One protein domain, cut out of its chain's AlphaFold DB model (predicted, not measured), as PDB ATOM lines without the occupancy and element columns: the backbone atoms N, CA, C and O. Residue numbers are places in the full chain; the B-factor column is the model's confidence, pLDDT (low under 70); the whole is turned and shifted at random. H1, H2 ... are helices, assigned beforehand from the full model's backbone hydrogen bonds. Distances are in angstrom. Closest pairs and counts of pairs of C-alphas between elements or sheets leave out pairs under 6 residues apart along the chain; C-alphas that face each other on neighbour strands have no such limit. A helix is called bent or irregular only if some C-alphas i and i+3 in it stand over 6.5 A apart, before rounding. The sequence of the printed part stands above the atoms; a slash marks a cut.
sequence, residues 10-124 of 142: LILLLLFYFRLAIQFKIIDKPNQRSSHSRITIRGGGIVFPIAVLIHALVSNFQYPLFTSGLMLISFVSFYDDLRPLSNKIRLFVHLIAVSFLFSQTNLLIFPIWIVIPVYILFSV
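What this domain is: This is residues 10 to 124 of the 142 residues of an uncharacterized protein of Sphingobacteriia bacterium 35-40-5 (UniProt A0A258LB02). Three long helices, H2, H3 and H4, are side by side in a flat row with H3 in the middle, each running opposite to the one before. H1 is at the H2 side of the row and H5 at the H4 side, both more strongly tilted, and the helices follow each other across the slab in chain order. A long loop, residues 24 to 43, joins H1 to H2, while residues 109 to 114, of which 112 to 114 belong to H5, stick out free. The 115 printed residues include five named helices, H1 to H5, and no named strand, and the class is all helix. The whole is loose, with a radius of gyration of the C-alphas of 17.2 A, and flat, spanning 50 by 37 by 19 A.

How they stand to each other: Begin at H3, residues 64 to 82, the longest helix. It touches H4, residues 87 to 104, at a shallow tilt of 20 degrees, opposite ways; look at the closest C-alphas, those of Gly 69 and Ala 97, 3.8 A apart. H3 also touches H2, residues 44 to 58, at a shallow tilt of 17 degrees, opposite ways, with the closest C-alphas, those of Gly 45 and Phe 78, 5.1 A apart. Both pairs are helical hairpins. Beyond H2, find H1, residues 10 to 23, which forms a helical hairpin with it at a steep tilt of 39 degrees; their closest C-alphas, those of Leu 14 and Val 47, are 6.3 A apart. H4 touches H5, residues 112 to 123, at a steep tilt of 47 degrees, opposite ways, with residues 91 to 98 of H4 and 119 to 123 of H5 alone; the closest C-alphas, those of Leu 95 and Ser 123, are 5.5 A apart. The helix packing is part aligned and part crossed, with 2 of these 4 pairs at a shallow tilt. H2 and H4 are apart, and so are H1 and H5. In H1, H3 and H4 every O i to N i+4 pair is within hydrogen-bond range; in H2 8 of 11 are, and in H5 7 of 8.

Where its parts are: Find C-alpha 64 at (41.999, 40.757, 121.331); from there H3 runs 27.0 A to C-alpha 82. H4 measures 25.8 A from first to last C-alpha, and H2 23.0 A. H2 is irregular, but only just: C-alphas 44 and 47 are 6.6 A apart. H1 begins at C-alpha 10, at (46.591, 23.140, 132.723), and H5 ends at C-alpha 123, at (61.145, 40.749, 117.814).

The domain as a whole: The C-alphas farthest apart are those of Gln 23 and Pro 111, 52.6 A. The printed part has no cut. The link from H1 to H2 is long, with 20 residues; within it residues 27 to 28 pair antiparallel with residues 40 to 41. The links from H2 to H3 and from H3 to H4 are tight, and that from H4 to H5 is short. Look at the B-factor column: the mean pLDDT of the printed part is 88.3, and residues 31 to 37 are under 70.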
ATOM      1  N   LEU A  10      45.467  23.240 133.654       93.12
ATOM      2  CA  LEU A  10      46.591  23.140 132.723       93.12
ATOM      3  C   LEU A  10      47.500  21.949 133.046       93.12
ATOM      4  O   LEU A  10      47.975  21.293 132.121       93.12
ATOM      5  N   ILE A  11      47.695  21.613 134.328       93.50
ATOM      6  CA  ILE A  11      48.419  20.396 134.729       93.50
ATOM      7  C   ILE A  11      47.683  19.147 134.243       93.50
ATOM      8  O   ILE A  11      48.308  18.270 133.649       93.50
ATOM      9  N   LEU A  12      46.368  19.057 134.452       94.62
ATOM     10  CA  LEU A  12      45.580  17.912 133.988       94.62
ATOM     11  C   LEU A  12      45.650  17.760 132.463       94.62
ATOM     12  O   LEU A  12      45.866  16.653 131.967       94.62
ATOM     13  N   LEU A  13      45.547  18.867 131.725       94.00
ATOM     14  CA  LEU A  13      45.715  18.887 130.269       94.00
ATOM     15  C   LEU A  13      47.119  18.447 129.838       94.00
ATOM     16  O   LEU A  13      47.244  17.681 128.884       94.00
ATOM     17  N   LEU A  14      48.169  18.876 130.545       93.31
ATOM     18  CA  LEU A  14      49.544  18.461 130.263       93.31
ATOM     19  C   LEU A  14      49.739  16.953 130.480       93.31
ATOM     20  O   LEU A  14      50.322  16.271 129.639       93.31
ATOM     21  N   LEU A  15      49.221  16.416 131.588       92.75
ATOM     22  CA  LEU A  15      49.286  14.985 131.889       92.75
ATOM     23  C   LEU A  15      48.513  14.160 130.855       92.75
ATOM     24  O   LEU A  15      48.983  13.105 130.421       92.75
ATOM     25  N   PHE A  16      47.347  14.649 130.430       93.00
ATOM     26  CA  PHE A  16      46.580  14.042 129.348       93.00
ATOM     27  C   PHE A  16      47.356  14.071 128.025       93.00
ATOM     28  O   PHE A  16      47.465  13.044 127.352       93.00
ATOM     29  N   TYR A  17      47.979  15.205 127.698       91.69
ATOM     30  CA  TYR A  17      48.837  15.330 126.526       91.69
ATOM     31  C   TYR A  17      49.995  14.332 126.552       91.69
ATOM     32  O   TYR A  17      50.248  13.691 125.538       91.69
ATOM     33  N   PHE A  18      50.663  14.122 127.689       90.19
ATOM     34  CA  PHE A  18      51.741  13.131 127.777       90.19
ATOM     35  C   PHE A  18      51.270  11.716 127.440       90.19
ATOM     36  O   PHE A  18      51.982  10.996 126.740       90.19
ATOM     37  N   ARG A  19      50.058  11.328 127.855       89.81
ATOM     38  CA  ARG A  19      49.483  10.027 127.473       89.81
ATOM     39  C   ARG A  19      49.287   9.924 125.960       89.81
ATOM     40  O   ARG A  19      49.690   8.924 125.368       89.81
ATOM     41  N   LEU A  20      48.733  10.963 125.334       88.38
ATOM     42  CA  LEU A  20      48.561  11.016 123.878       88.38
ATOM     43  C   LEU A  20      49.908  11.011 123.148       88.38
ATOM     44  O   LEU A  20      50.100  10.253 122.203       88.38
ATOM     45  N   ALA A  21      50.868  11.814 123.598       88.19
ATOM     46  CA  ALA A  21      52.179  11.932 122.978       88.19
ATOM     47  C   ALA A  21      52.946  10.599 122.987       88.19
ATOM     48  O   ALA A  21      53.608  10.270 122.003       88.19
ATOM     49  N   ILE A  22      52.796   9.794 124.047       87.19
ATOM     50  CA  ILE A  22      53.322   8.422 124.100       87.19
ATOM     51  C   ILE A  22      52.647   7.538 123.041       87.19
ATOM     52  O   ILE A  22      53.345   6.846 122.300       87.19
ATOM     53  N   GLN A  23      51.314   7.584 122.922       86.75
ATOM     54  CA  GLN A  23      50.566   6.796 121.930       86.75
ATOM     55  C   GLN A  23      50.943   7.160 120.487       86.75
ATOM     56  O   GLN A  23      51.176   6.275 119.664       86.75
ATOM     57  N   PHE A  24      51.080   8.455 120.193       85.50
ATOM     58  CA  PHE A  24      51.479   8.963 118.877       85.50
ATOM     59  C   PHE A  24      52.999   8.954 118.642       85.50
ATOM     60  O   PHE A  24      53.453   9.401 117.590       85.50
ATOM     61  N   LYS A  25      53.797   8.441 119.592       83.88
ATOM     62  CA  LYS A  25      55.269   8.393 119.533       83.88
ATOM     63  C   LYS A  25      55.911   9.761 119.239       83.88
ATOM     64  O   LYS A  25      56.929   9.837 118.548       83.88
ATOM     65  N   ILE A  26      55.346  10.839 119.792       83.31
ATOM     66  CA  ILE A  26      55.897  12.203 119.723       83.31
ATOM     67  C   ILE A  26      57.060  12.302 120.714       83.31
ATOM     68  O   ILE A  26      56.920  12.711 121.867       83.31
ATOM     69  N   ILE A  27      58.217  11.836 120.264       81.31
ATOM     70  CA  ILE A  27      59.353  11.518 121.116       81.31
ATOM     71  C   ILE A  27      60.620  12.165 120.548       81.31
ATOM     72  O   ILE A  27      60.888  12.057 119.351       81.31
ATOM     73  N   ASP A  28      61.425  12.783 121.414       78.06
ATOM     74  CA  ASP A  28      62.806  13.139 121.104       78.06
ATOM     75  C   ASP A  28      63.748  11.986 121.431       78.06
ATOM     76  O   ASP A  28      63.716  11.419 122.532       78.06
ATOM     77  N   LYS A  29      64.614  11.656 120.474       76.00
ATOM     78  CA  LYS A  29      65.678  10.675 120.670       76.00
ATOM     79  C   LYS A  29      66.992  11.414 120.919       76.00
ATOM     80  O   LYS A  29      67.272  12.389 120.220       76.00
ATOM     81  N   PRO A  30      67.823  10.930 121.855       71.81
ATOM     82  CA  PRO A  30      69.126  11.527 122.095       71.81
ATOM     83  C   PRO A  30      69.949  11.509 120.800       71.81
ATOM     84  O   PRO A  30      70.125  10.467 120.171       71.81
ATOM     85  N   ASN A  31      70.421  12.682 120.388       68.38
ATOM     86  CA  ASN A  31      71.319  12.875 119.256       68.38
ATOM     87  C   ASN A  31      72.601  13.558 119.759       68.38
ATOM     88  O   ASN A  31      72.650  14.048 120.883       68.38
ATOM     89  N   GLN A  32      73.632  13.675 118.924       61.38
ATOM     90  CA  GLN A  32      74.918  14.299 119.276       61.38
ATOM     91  C   GLN A  32      74.809  15.781 119.705       61.38
ATOM     92  O   GLN A  32      75.774  16.362 120.192       61.38
ATOM     93  N   ARG A  33      73.639  16.409 119.513       64.81
ATOM     94  CA  ARG A  33      73.306  17.776 119.958       64.81
ATOM     95  C   ARG A  33      72.461  17.826 121.241       64.81
ATOM     96  O   ARG A  33      72.152  18.918 121.706       64.81
ATOM     97  N   SER A  34      72.058  16.681 121.783       59.03
ATOM     98  CA  SER A  34      71.152  16.565 122.927       59.03
ATOM     99  C   SER A  34      71.937  16.402 124.231       59.03
ATOM    100  O   SER A  34      72.803  15.541 124.321       59.03
ATOM    101  N   SER A  35      71.605  17.169 125.272       66.69
ATOM    102  CA  SER A  35      72.172  16.976 126.625       66.69
ATOM    103  C   SER A  35      71.487  15.856 127.419       66.69
ATOM    104  O   SER A  35      71.949  15.484 128.493       66.69
ATOM    105  N   HIS A  36      70.368  15.330 126.919       58.44
ATOM    106  CA  HIS A  36      69.655  14.211 127.523       58.44
ATOM    107  C   HIS A  36      70.177  12.886 126.961       58.44
ATOM    108  O   HIS A  36      70.323  12.735 125.754       58.44
ATOM    109  N   SER A  37      70.419  11.910 127.837       65.56
ATOM    110  CA  SER A  37      70.793  10.537 127.464       65.56
ATOM    111  C   SER A  37      69.583   9.610 127.308       65.56
ATOM    112  O   SER A  37      69.699   8.514 126.765       65.56
ATOM    113  N   ARG A  38      68.409  10.046 127.780       72.38
ATOM    114  CA  ARG A  38      67.158   9.283 127.754       72.38
ATOM    115  C   ARG A  38      66.184   9.872 126.746       72.38
ATOM    116  O   ARG A  38      66.186  11.069 126.478       72.38
ATOM    117  N   ILE A  39      65.340   9.000 126.220       73.81
ATOM    118  CA  ILE A  39      64.222   9.339 125.347       73.81
ATOM    119  C   ILE A  39      63.232  10.233 126.117       73.81
ATOM    120  O   ILE A  39      62.871   9.905 127.248       73.81
ATOM    121  N   THR A  40      62.796  11.351 125.527       83.38
ATOM    122  CA  THR A  40      61.878  12.317 126.169       83.38
ATOM    123  C   THR A  40      60.670  12.629 125.287       83.38
ATOM    124  O   THR A  40      60.709  12.427 124.078       83.38
ATOM    125  N   ILE A  41      59.567  13.088 125.882       84.38
ATOM    126  CA  ILE A  41      58.364  13.494 125.140       84.38
ATOM    127  C   ILE A  41      58.576  14.900 124.566       84.38
ATOM    128  O   ILE A  41      59.015  15.801 125.283       84.38
ATOM    129  N   ARG A  42      58.236  15.099 123.287       85.88
ATOM    130  CA  ARG A  42      58.260  16.411 122.614       85.88
ATOM    131  C   ARG A  42      56.887  17.072 122.610       85.88
ATOM    132  O   ARG A  42      55.882  16.398 122.786       85.88
ATOM    133  N   GLY A  43      56.852  18.386 122.384       86.50
ATOM    134  CA  GLY A  43      55.608  19.129 122.146       86.50
ATOM    135  C   GLY A  43      54.766  19.429 123.393       86.50
ATOM    136  O   GLY A  43      53.609  19.822 123.272       86.50
ATOM    137  N   GLY A  44      55.329  19.330 124.602       87.62
ATOM    138  CA  GLY A  44      54.635  19.748 125.834       87.62
ATOM    139  C   GLY A  44      54.158  21.212 125.817       87.62
ATOM    140  O   GLY A  44      53.277  21.587 126.588       87.62
ATOM    141  N   GLY A  45      54.681  22.027 124.894       88.94
ATOM    142  CA  GLY A  45      54.265  23.406 124.667       88.94
ATOM    143  C   GLY A  45      52.813  23.603 124.210       88.94
ATOM    144  O   GLY A  45      52.353  24.740 124.227       88.94
ATOM    145  N   ILE A  46      52.051  22.551 123.864       91.81
ATOM    146  CA  ILE A  46      50.620  22.673 123.495       91.81
ATOM    147  C   ILE A  46      49.763  23.318 124.594       91.81
ATOM    148  O   ILE A  46      48.716  23.905 124.327       91.81
ATOM    149  N   VAL A  47      50.215  23.243 125.845       93.69
ATOM    150  CA  VAL A  47      49.515  23.831 126.989       93.69
ATOM    151  C   VAL A  47      49.469  25.359 126.895       93.69
ATOM    152  O   VAL A  47      48.502  25.959 127.354       93.69
ATOM    153  N   PHE A  48      50.451  25.998 126.249       93.06
ATOM    154  CA  PHE A  48      50.485  27.453 126.090       93.06
ATOM    155  C   PHE A  48      49.341  28.004 125.226       93.06
ATOM    156  O   PHE A  48      48.600  28.838 125.745       93.06
ATOM    157  N   PRO A  49      49.121  27.570 123.966       94.75
ATOM    158  CA  PRO A  49      47.988  28.067 123.186       94.75
ATOM    159  C   PRO A  49      46.639  27.756 123.856       94.75
ATOM    160  O   PRO A  49      45.727  28.578 123.799       94.75
ATOM    161  N   ILE A  50      46.510  26.628 124.569       94.50
ATOM    162  CA  ILE A  50      45.290  26.325 125.337       94.50
ATOM    163  C   ILE A  50      45.106  27.312 126.500       94.50
ATOM    164  O   ILE A  50      44.009  27.834 126.689       94.50
ATOM    165  N   ALA A  51      46.164  27.614 127.255       93.81
ATOM    166  CA  ALA A  51      46.117  28.596 128.337       93.81
ATOM    167  C   ALA A  51      45.715  29.988 127.830       93.81
ATOM    168  O   ALA A  51      44.888  30.656 128.453       93.81
ATOM    169  N   VAL A  52      46.262  30.403 126.684       94.69
ATOM    170  CA  VAL A  52      45.921  31.672 126.026       94.69
ATOM    171  C   VAL A  52      44.449  31.692 125.625       94.69
ATOM    172  O   VAL A  52      43.760  32.668 125.908       94.69
ATOM    173  N   LEU A  53      43.943  30.605 125.037       94.25
ATOM    174  CA  LEU A  53      42.538  30.490 124.648       94.25
ATOM    175  C   LEU A  53      41.592  30.544 125.857       94.25
ATOM    176  O   LEU A  53      40.606  31.276 125.831       94.25
ATOM    177  N   ILE A  54      41.901  29.818 126.935       92.94
ATOM    178  CA  ILE A  54      41.114  29.861 128.178       92.94
ATOM    179  C   ILE A  54      41.103  31.283 128.741       92.94
ATOM    180  O   ILE A  54      40.046  31.800 129.098       92.94
ATOM    181  N   HIS A  55      42.265  31.941 128.786       92.12
ATOM    182  CA  HIS A  55      42.355  33.325 129.237       92.12
ATOM    183  C   HIS A  55      41.518  34.272 128.367       92.12
ATOM    184  O   HIS A  55      40.817  35.123 128.913       92.12
ATOM    185  N   ALA A  56      41.536  34.099 127.044       93.44
ATOM    186  CA  ALA A  56      40.733  34.883 126.109       93.44
ATOM    187  C   ALA A  56      39.233  34.782 126.413       93.44
ATOM    188  O   ALA A  56      38.550  35.799 126.507       93.44
ATOM    189  N   LEU A  57      38.737  33.560 126.626       92.19
ATOM    190  CA  LEU A  57      37.325  33.300 126.911       92.19
ATOM    191  C   LEU A  57      36.906  33.874 128.269       92.19
ATOM    192  O   LEU A  57      35.900  34.568 128.361       92.19
ATOM    193  N   VAL A  58      37.700  33.640 129.317       91.56
ATOM    194  CA  VAL A  58      37.392  34.115 130.679       91.56
ATOM    195  C   VAL A  58      37.457  35.640 130.787       91.56
ATOM    196  O   VAL A  58      36.703  36.237 131.550       91.56
ATOM    197  N   SER A  59      38.346  36.282 130.025       91.00
ATOM    198  CA  SER A  59      38.450  37.744 129.964       91.00
ATOM    199  C   SER A  59      37.463  38.389 128.985       91.00
ATOM    200  O   SER A  59      37.522  39.600 128.797       91.00
ATOM    201  N   ASN A  60      36.567  37.619 128.352       92.50
ATOM    202  CA  ASN A  60      35.657  38.100 127.303       92.50
ATOM    203  C   ASN A  60      36.386  38.857 126.180       92.50
ATOM    204  O   ASN A  60      35.911  39.882 125.696       92.50
ATOM    205  N   PHE A  61      37.563  38.366 125.785       92.00
ATOM    206  CA  PHE A  61      38.403  38.969 124.750       92.00
ATOM    207  C   PHE A  61      38.755  40.440 125.014       92.00
ATOM    208  O   PHE A  61      38.908  41.212 124.071       92.00
ATOM    209  N   GLN A  62      38.952  40.823 126.280       93.06
ATOM    210  CA  GLN A  62      39.325  42.188 126.674       93.06
ATOM    211  C   GLN A  62      40.555  42.734 125.917       93.06
ATOM    212  O   GLN A  62      40.642  43.932 125.654       93.06
ATOM    213  N   TYR A  63      41.497  41.860 125.542       93.56
ATOM    214  CA  TYR A  63      42.728  42.219 124.830       93.56
ATOM    215  C   TYR A  63      42.897  41.400 123.537       93.56
ATOM    216  O   TYR A  63      43.748  40.507 123.483       93.56
ATOM    217  N   PRO A  64      42.107  41.658 122.481       94.50
ATOM    218  CA  PRO A  64      41.999  40.757 121.331       94.50
ATOM    219  C   PRO A  64      43.273  40.718 120.472       94.50
ATOM    220  O   PRO A  64      43.713  39.639 120.063       94.50
ATOM    221  N   LEU A  65      43.925  41.865 120.242       95.06
ATOM    222  CA  LEU A  65      45.165  41.920 119.457       95.06
ATOM    223  C   LEU A  65      46.318  41.245 120.206       95.06
ATOM    224  O   LEU A  65      46.977  40.360 119.669       95.06
ATOM    225  N   PHE A  66      46.511  41.580 121.483       94.19
ATOM    226  CA  PHE A  66      47.537  40.931 122.301       94.19
ATOM    227  C   PHE A  66      47.327  39.410 122.385       94.19
ATOM    228  O   PHE A  66      48.259  38.640 122.154       94.19
ATOM    229  N   THR A  67      46.092  38.973 122.641       96.06
ATOM    230  CA  THR A  67      45.746  37.549 122.738       96.06
ATOM    231  C   THR A  67      45.997  36.818 121.421       96.06
ATOM    232  O   THR A  67      46.573  35.733 121.432       96.06
ATOM    233  N   SER A  68      45.626  37.403 120.277       96.31
ATOM    234  CA  SER A  68      45.886  36.794 118.965       96.31
ATOM    235  C   SER A  68      47.381  36.709 118.644       96.31
ATOM    236  O   SER A  68      47.841  35.665 118.181       96.31
ATOM    237  N   GLY A  69      48.170  37.740 118.965       96.06
ATOM    238  CA  GLY A  69      49.628  37.708 118.814       96.06
ATOM    239  C   GLY A  69      50.277  36.627 119.685       96.06
ATOM    240  O   GLY A  69      51.119  35.856 119.216       96.06
ATOM    241  N   LEU A  70      49.829  36.505 120.935       95.31
ATOM    242  CA  LEU A  70      50.297  35.478 121.864       95.31
ATOM    243  C   LEU A  70      49.886  34.063 121.417       95.31
ATOM    244  O   LEU A  70      50.680  33.122 121.513       95.31
ATOM    245  N   MET A  71      48.681  33.910 120.864       96.44
ATOM    246  CA  MET A  71      48.205  32.657 120.271       96.44
ATOM    247  C   MET A  71      49.065  32.249 119.064       96.44
ATOM    248  O   MET A  71      49.463  31.092 118.956       96.44
ATOM    249  N   LEU A  72      49.430  33.201 118.197       95.69
ATOM    250  CA  LEU A  72      50.305  32.954 117.047       95.69
ATOM    251  C   LEU A  72      51.702  32.476 117.470       95.69
ATOM    252  O   LEU A  72      52.174  31.452 116.971       95.69
ATOM    253  N   ILE A  73      52.361  33.180 118.402       94.81
ATOM    254  CA  ILE A  73      53.700  32.791 118.883       94.81
ATOM    255  C   ILE A  73      53.654  31.424 119.568       94.81
ATOM    256  O   ILE A  73      54.515  30.579 119.308       94.81
ATOM    257  N   SER A  74      52.673  31.198 120.445       94.81
ATOM    258  CA  SER A  74      52.560  29.940 121.189       94.81
ATOM    259  C   SER A  74      52.289  28.751 120.263       94.81
ATOM    260  O   SER A  74      52.945  27.717 120.394       94.81
ATOM    261  N   PHE A  75      51.422  28.916 119.259       94.88
ATOM    262  CA  PHE A  75      51.153  27.881 118.264       94.88
ATOM    263  C   PHE A  75      52.376  27.569 117.395       94.88
ATOM    264  O   PHE A  75      52.721  26.404 117.212       94.88
ATOM    265  N   VAL A  76      53.075  28.593 116.897       93.81
ATOM    266  CA  VAL A  76      54.296  28.398 116.098       93.81
ATOM    267  C   VAL A  76      55.408  27.752 116.913       93.81
ATOM    268  O   VAL A  76      56.140  26.925 116.376       93.81
ATOM    269  N   SER A  77      55.517  28.079 118.201       91.19
ATOM    270  CA  SER A  77      56.497  27.462 119.099       91.19
ATOM    271  C   SER A  77      56.186  25.984 119.331       91.19
ATOM    272  O   SER A  77      57.076  25.150 119.208       91.19
ATOM    273  N   PHE A  78      54.918  25.644 119.569       91.75
ATOM    274  CA  PHE A  78      54.486  24.249 119.661       91.75
ATOM    275  C   PHE A  78      54.720  23.484 118.349       91.75
ATOM    276  O   PHE A  78      55.198  22.351 118.363       91.75
ATOM    277  N   TYR A  79      54.412  24.093 117.204       92.06
ATOM    278  CA  TYR A  79      54.634  23.443 115.916       92.06
ATOM    279  C   TYR A  79      56.131  23.227 115.635       92.06
ATOM    280  O   TYR A  79      56.488  22.162 115.135       92.06
ATOM    281  N   ASP A  80      57.001  24.180 116.001       88.06
ATOM    282  CA  ASP A  80      58.469  24.058 115.896       88.06
ATOM    283  C   ASP A  80      59.012  22.864 116.707       88.06
ATOM    284  O   ASP A  80      59.925  22.172 116.250       88.06
ATOM    285  N   ASP A  81      58.412  22.563 117.871       87.19
ATOM    286  CA  ASP A  81      58.773  21.395 118.693       87.19
ATOM    287  C   ASP A  81      58.487  20.063 117.977       87.19
ATOM    288  O   ASP A  81      59.255  19.099 118.115       87.19
ATOM    289  N   LEU A  82      57.389  20.005 117.211       87.38
ATOM    290  CA  LEU A  82      56.991  18.828 116.433       87.38
ATOM    291  C   LEU A  82      57.787  18.702 115.132       87.38
ATOM    292  O   LEU A  82      58.225  17.609 114.766       87.38
ATOM    293  N   ARG A  83      57.933  19.811 114.404       86.69
ATOM    294  CA  ARG A  83      58.624  19.880 113.118       86.69
ATOM    295  C   ARG A  83      59.424  21.176 113.052       86.69
ATOM    296  O   ARG A  83      58.817  22.242 113.117       86.69
ATOM    297  N   PRO A  84      60.748  21.107 112.828       85.56
ATOM    298  CA  PRO A  84      61.575  22.301 112.793       85.56
ATOM    299  C   PRO A  84      61.091  23.247 111.692       85.56
ATOM    300  O   PRO A  84      61.060  22.895 110.508       85.56
ATOM    301  N   LEU A  85      60.711  24.456 112.087       86.69
ATOM    302  CA  LEU A  85      60.309  25.524 111.190       86.69
ATOM    303  C   LEU A  85      61.523  26.340 110.756       86.69
ATOM    304  O   LEU A  85      62.512  26.500 111.473       86.69
ATOM    305  N   SER A  86      61.435  26.921 109.561       89.12
ATOM    306  CA  SER A  86      62.473  27.839 109.104       89.12
ATOM    307  C   SER A  86      62.518  29.097 109.982       89.12
ATOM    308  O   SER A  86      61.485  29.653 110.369       89.12
ATOM    309  N   ASN A  87      63.727  29.607 110.235       86.56
ATOM    310  CA  ASN A  87      63.912  30.844 111.003       86.56
ATOM    311  C   ASN A  87      63.156  32.039 110.397       86.56
ATOM    312  O   ASN A  87      62.747  32.927 111.139       86.56
ATOM    313  N   LYS A  88      62.944  32.054 109.071       87.00
ATOM    314  CA  LYS A  88      62.194  33.112 108.376       87.00
ATOM    315  C   LYS A  88      60.733  33.159 108.829       87.00
ATOM    316  O   LYS A  88      60.255  34.225 109.197       87.00
ATOM    317  N   ILE A  89      60.057  32.007 108.858       89.31
ATOM    318  CA  ILE A  89      58.655  31.907 109.298       89.31
ATOM    319  C   ILE A  89      58.540  32.307 110.768       89.31
ATOM    320  O   ILE A  89      57.681  33.105 111.132       89.31
ATOM    321  N   ARG A  90      59.450  31.802 111.609       89.06
ATOM    322  CA  ARG A  90      59.467  32.139 113.036       89.06
ATOM    323  C   ARG A  90      59.620  33.641 113.270       89.06
ATOM    324  O   ARG A  90      58.866  34.189 114.068       89.06
ATOM    325  N   LEU A  91      60.555  34.290 112.573       89.19
ATOM    326  CA  LEU A  91      60.767  35.735 112.677       89.19
ATOM    327  C   LEU A  91      59.542  36.519 112.199       89.19
ATOM    328  O   LEU A  91      59.107  37.435 112.885       89.19
ATOM    329  N   PHE A  92      58.961  36.134 111.062       92.81
ATOM    330  CA  PHE A  92      57.776  36.794 110.514       92.81
ATOM    331  C   PHE A  92      56.595  36.760 111.491       92.81
ATOM    332  O   PHE A  92      55.961  37.780 111.744       92.81
ATOM    333  N   VAL A  93      56.347  35.605 112.112       93.56
ATOM    334  CA  VAL A  93      55.270  35.462 113.098       93.56
ATOM    335  C   VAL A  93      55.554  36.272 114.365       93.56
ATOM    336  O   VAL A  93      54.638  36.900 114.893       93.56
ATOM    337  N   HIS A  94      56.808  36.313 114.831       92.06
ATOM    338  CA  HIS A  94      57.179  37.162 115.970       92.06
ATOM    339  C   HIS A  94      56.953  38.645 115.657       92.06
ATOM    340  O   HIS A  94      56.354  39.337 116.470       92.06
ATOM    341  N   LEU A  95      57.336  39.123 114.468       93.94
ATOM    342  CA  LEU A  95      57.099  40.511 114.051       93.94
ATOM    343  C   LEU A  95      55.606  40.872 114.054       93.94
ATOM    344  O   LEU A  95      55.231  41.938 114.544       93.94
ATOM    345  N   ILE A  96      54.739  39.981 113.563       95.62
ATOM    346  CA  ILE A  96      53.283  40.200 113.591       95.62
ATOM    347  C   ILE A  96      52.784  40.289 115.034       95.62
ATOM    348  O   ILE A  96      52.084  41.232 115.399       95.62
ATOM    349  N   ALA A  97      53.172  39.336 115.876       94.94
ATOM    350  CA  ALA A  97      52.715  39.281 117.255       94.94
ATOM    351  C   ALA A  97      53.207  40.465 118.104       94.94
ATOM    352  O   ALA A  97      52.441  41.002 118.904       94.94
ATOM    353  N   VAL A  98      54.447  40.921 117.901       93.88
ATOM    354  CA  VAL A  98      54.972  42.125 118.561       93.88
ATOM    355  C   VAL A  98      54.240  43.372 118.066       93.88
ATOM    356  O   VAL A  98      53.884  44.226 118.874       93.88
ATOM    357  N   SER A  99      53.920  43.454 116.772       93.25
ATOM    358  CA  SER A  99      53.099  44.550 116.235       93.25
ATOM    359  C   SER A  99      51.717  44.602 116.896       93.25
ATOM    360  O   SER A  99      51.255  45.675 117.283       93.25
ATOM    361  N   PHE A 100      51.082  43.446 117.110       95.00
ATOM    362  CA  PHE A 100      49.805  43.363 117.824       95.00
ATOM    363  C   PHE A 100      49.921  43.768 119.296       95.00
ATOM    364  O   PHE A 100      49.047  44.473 119.803       95.00
ATOM    365  N   LEU A 101      51.005  43.375 119.972       93.75
ATOM    366  CA  LEU A 101      51.284  43.802 121.343       93.75
ATOM    367  C   LEU A 101      51.391  45.328 121.426       93.75
ATOM    368  O   LEU A 101      50.670  45.936 122.211       93.75
ATOM    369  N   PHE A 102      52.215  45.944 120.577       93.62
ATOM    370  CA  PHE A 102      52.443  47.391 120.576       93.62
ATOM    371  C   PHE A 102      51.173  48.186 120.263       93.62
ATOM    372  O   PHE A 102      50.944  49.236 120.866       93.62
ATOM    373  N   SER A 103      50.344  47.672 119.349       91.31
ATOM    374  CA  SER A 103      49.056  48.277 119.011       91.31
ATOM    375  C   SER A 103      48.058  48.214 120.168       91.31
ATOM    376  O   SER A 103      47.300  49.157 120.352       91.31
ATOM    377  N   GLN A 104      48.031  47.123 120.940       93.25
ATOM    378  CA  GLN A 104      47.092  46.973 122.059       93.25
ATOM    379  C   GLN A 104      47.516  47.792 123.285       93.25
ATOM    380  O   GLN A 104      46.663  48.300 124.010       93.25
ATOM    381  N   THR A 105      48.820  47.885 123.557       89.44
ATOM    382  CA  THR A 105      49.358  48.513 124.775       89.44
ATOM    383  C   THR A 105      49.663  50.001 124.615       89.44
ATOM    384  O   THR A 105      50.195  50.606 125.544       89.44
ATOM    385  N   ASN A 106      49.346  50.600 123.461       87.44
ATOM    386  CA  ASN A 106      49.635  52.003 123.142       87.44
ATOM    387  C   ASN A 106      51.123  52.385 123.286       87.44
ATOM    388  O   ASN A 106      51.459  53.556 123.465       87.44
ATOM    389  N   LEU A 107      52.042  51.421 123.163       86.38
ATOM    390  CA  LEU A 107      53.487  51.676 123.267       86.38
ATOM    391  C   LEU A 107      54.009  52.594 122.154       86.38
ATOM    392  O   LEU A 107      55.058  53.209 122.305       86.38
ATOM    393  N   LEU A 108      53.261  52.719 121.058       87.81
ATOM    394  CA  LEU A 108      53.578  53.606 119.941       87.81
ATOM    395  C   LEU A 108      53.463  55.102 120.289       87.81
ATOM    396  O   LEU A 108      53.921  55.928 119.509       87.81
ATOM    397  N   ILE A 109      52.876  55.455 121.441       90.19
ATOM    398  CA  ILE A 109      52.792  56.847 121.922       90.19
ATOM    399  C   ILE A 109      54.160  57.353 122.407       90.19
ATOM    400  O   ILE A 109      54.428  58.553 122.385       90.19
ATOM    401  N   PHE A 110      55.043  56.451 122.845       90.69
ATOM    402  CA  PHE A 110      56.381  56.825 123.286       90.69
ATOM    403  C   PHE A 110      57.241  57.323 122.117       90.69
ATOM    404  O   PHE A 110      57.031  56.937 120.966       90.69
ATOM    405  N   PRO A 111      58.253  58.162 122.392       92.00
ATOM    406  CA  PRO A 111      59.132  58.655 121.347       92.00
ATOM    407  C   PRO A 111      59.906  57.522 120.659       92.00
ATOM    408  O   PRO A 111      60.253  56.502 121.264       92.00
ATOM    409  N   ILE A 112      60.222  57.731 119.381       90.50
ATOM    410  CA  ILE A 112      60.704  56.676 118.476       90.50
ATOM    411  C   ILE A 112      62.030  56.042 118.923       90.50
ATOM    412  O   ILE A 112      62.259  54.856 118.695       90.50
ATOM    413  N   TRP A 113      62.870  56.801 119.632       90.38
ATOM    414  CA  TRP A 113      64.124  56.316 120.216       90.38
ATOM    415  C   TRP A 113      63.930  55.330 121.378       90.38
ATOM    416  O   TRP A 113      64.872  54.624 121.721       90.38
ATOM    417  N   ILE A 114      62.729  55.239 121.962       88.88
ATOM    418  CA  ILE A 114      62.346  54.187 122.922       88.88
ATOM    419  C   ILE A 114      61.665  53.031 122.186       88.88
ATOM    420  O   ILE A 114      61.986  51.866 122.415       88.88
ATOM    421  N   VAL A 115      60.746  53.345 121.271       88.50
ATOM    422  CA  VAL A 115      59.933  52.345 120.563       88.50
ATOM    423  C   VAL A 115      60.799  51.392 119.740       88.50
ATOM    424  O   VAL A 115      60.602  50.180 119.820       88.50
ATOM    425  N   ILE A 116      61.781  51.905 118.989       87.88
ATOM    426  CA  ILE A 116      62.612  51.088 118.091       87.88
ATOM    427  C   ILE A 116      63.454  50.056 118.869       87.88
ATOM    428  O   ILE A 116      63.351  48.869 118.546       87.88
ATOM    429  N   PRO A 117      64.240  50.424 119.906       89.12
ATOM    430  CA  PRO A 117      64.988  49.438 120.690       89.12
ATOM    431  C   PRO A 117      64.098  48.383 121.348       89.12
ATOM    432  O   PRO A 117      64.424  47.196 121.310       89.12
ATOM    433  N   VAL A 118      62.956  48.791 121.911       87.62
ATOM    434  CA  VAL A 118      62.023  47.868 122.573       87.62
ATOM    435  C   VAL A 118      61.407  46.908 121.552       87.62
ATOM    436  O   VAL A 118      61.338  45.705 121.797       87.62
ATOM    437  N   TYR A 119      61.027  47.398 120.371       88.69
ATOM    438  CA  TYR A 119      60.476  46.561 119.304       88.69
ATOM    439  C   TYR A 119      61.487  45.518 118.814       88.69
ATOM    440  O   TYR A 119      61.141  44.345 118.646       88.69
ATOM    441  N   ILE A 120      62.748  45.923 118.625       87.38
ATOM    442  CA  ILE A 120      63.836  45.017 118.238       87.38
ATOM    443  C   ILE A 120      64.067  43.969 119.330       87.38
ATOM    444  O   ILE A 120      64.165  42.785 119.009       87.38
ATOM    445  N   LEU A 121      64.093  44.372 120.603       87.06
ATOM    446  CA  LEU A 121      64.281  43.462 121.736       87.06
ATOM    447  C   LEU A 121      63.214  42.357 121.771       87.06
ATOM    448  O   LEU A 121      63.549  41.192 121.967       87.06
ATOM    449  N   PHE A 122      61.943  42.704 121.549       83.06
ATOM    450  CA  PHE A 122      60.851  41.726 121.537       83.06
ATOM    451  C   PHE A 122      60.790  40.885 120.253       83.06
ATOM    452  O   PHE A 122      60.358  39.733 120.294       83.06
ATOM    453  N   SER A 123      61.218  41.435 119.113       81.44
ATOM    454  CA  SER A 123      61.145  40.749 117.814       81.44
ATOM    455  C   SER A 123      62.323  39.805 117.566       81.44
ATOM    456  O   SER A 123      62.182  38.779 116.894       81.44
ATOM    457  N   VAL A 124      63.505  40.138 118.090       77.31
ATOM    458  CA  VAL A 124      64.723  39.358 117.875       77.31
ATOM    459  C   VAL A 124      64.818  38.262 118.927       77.31
ATOM    460  O   VAL A 124      65.259  38.469 120.055       77.31
TER     461      VAL A 124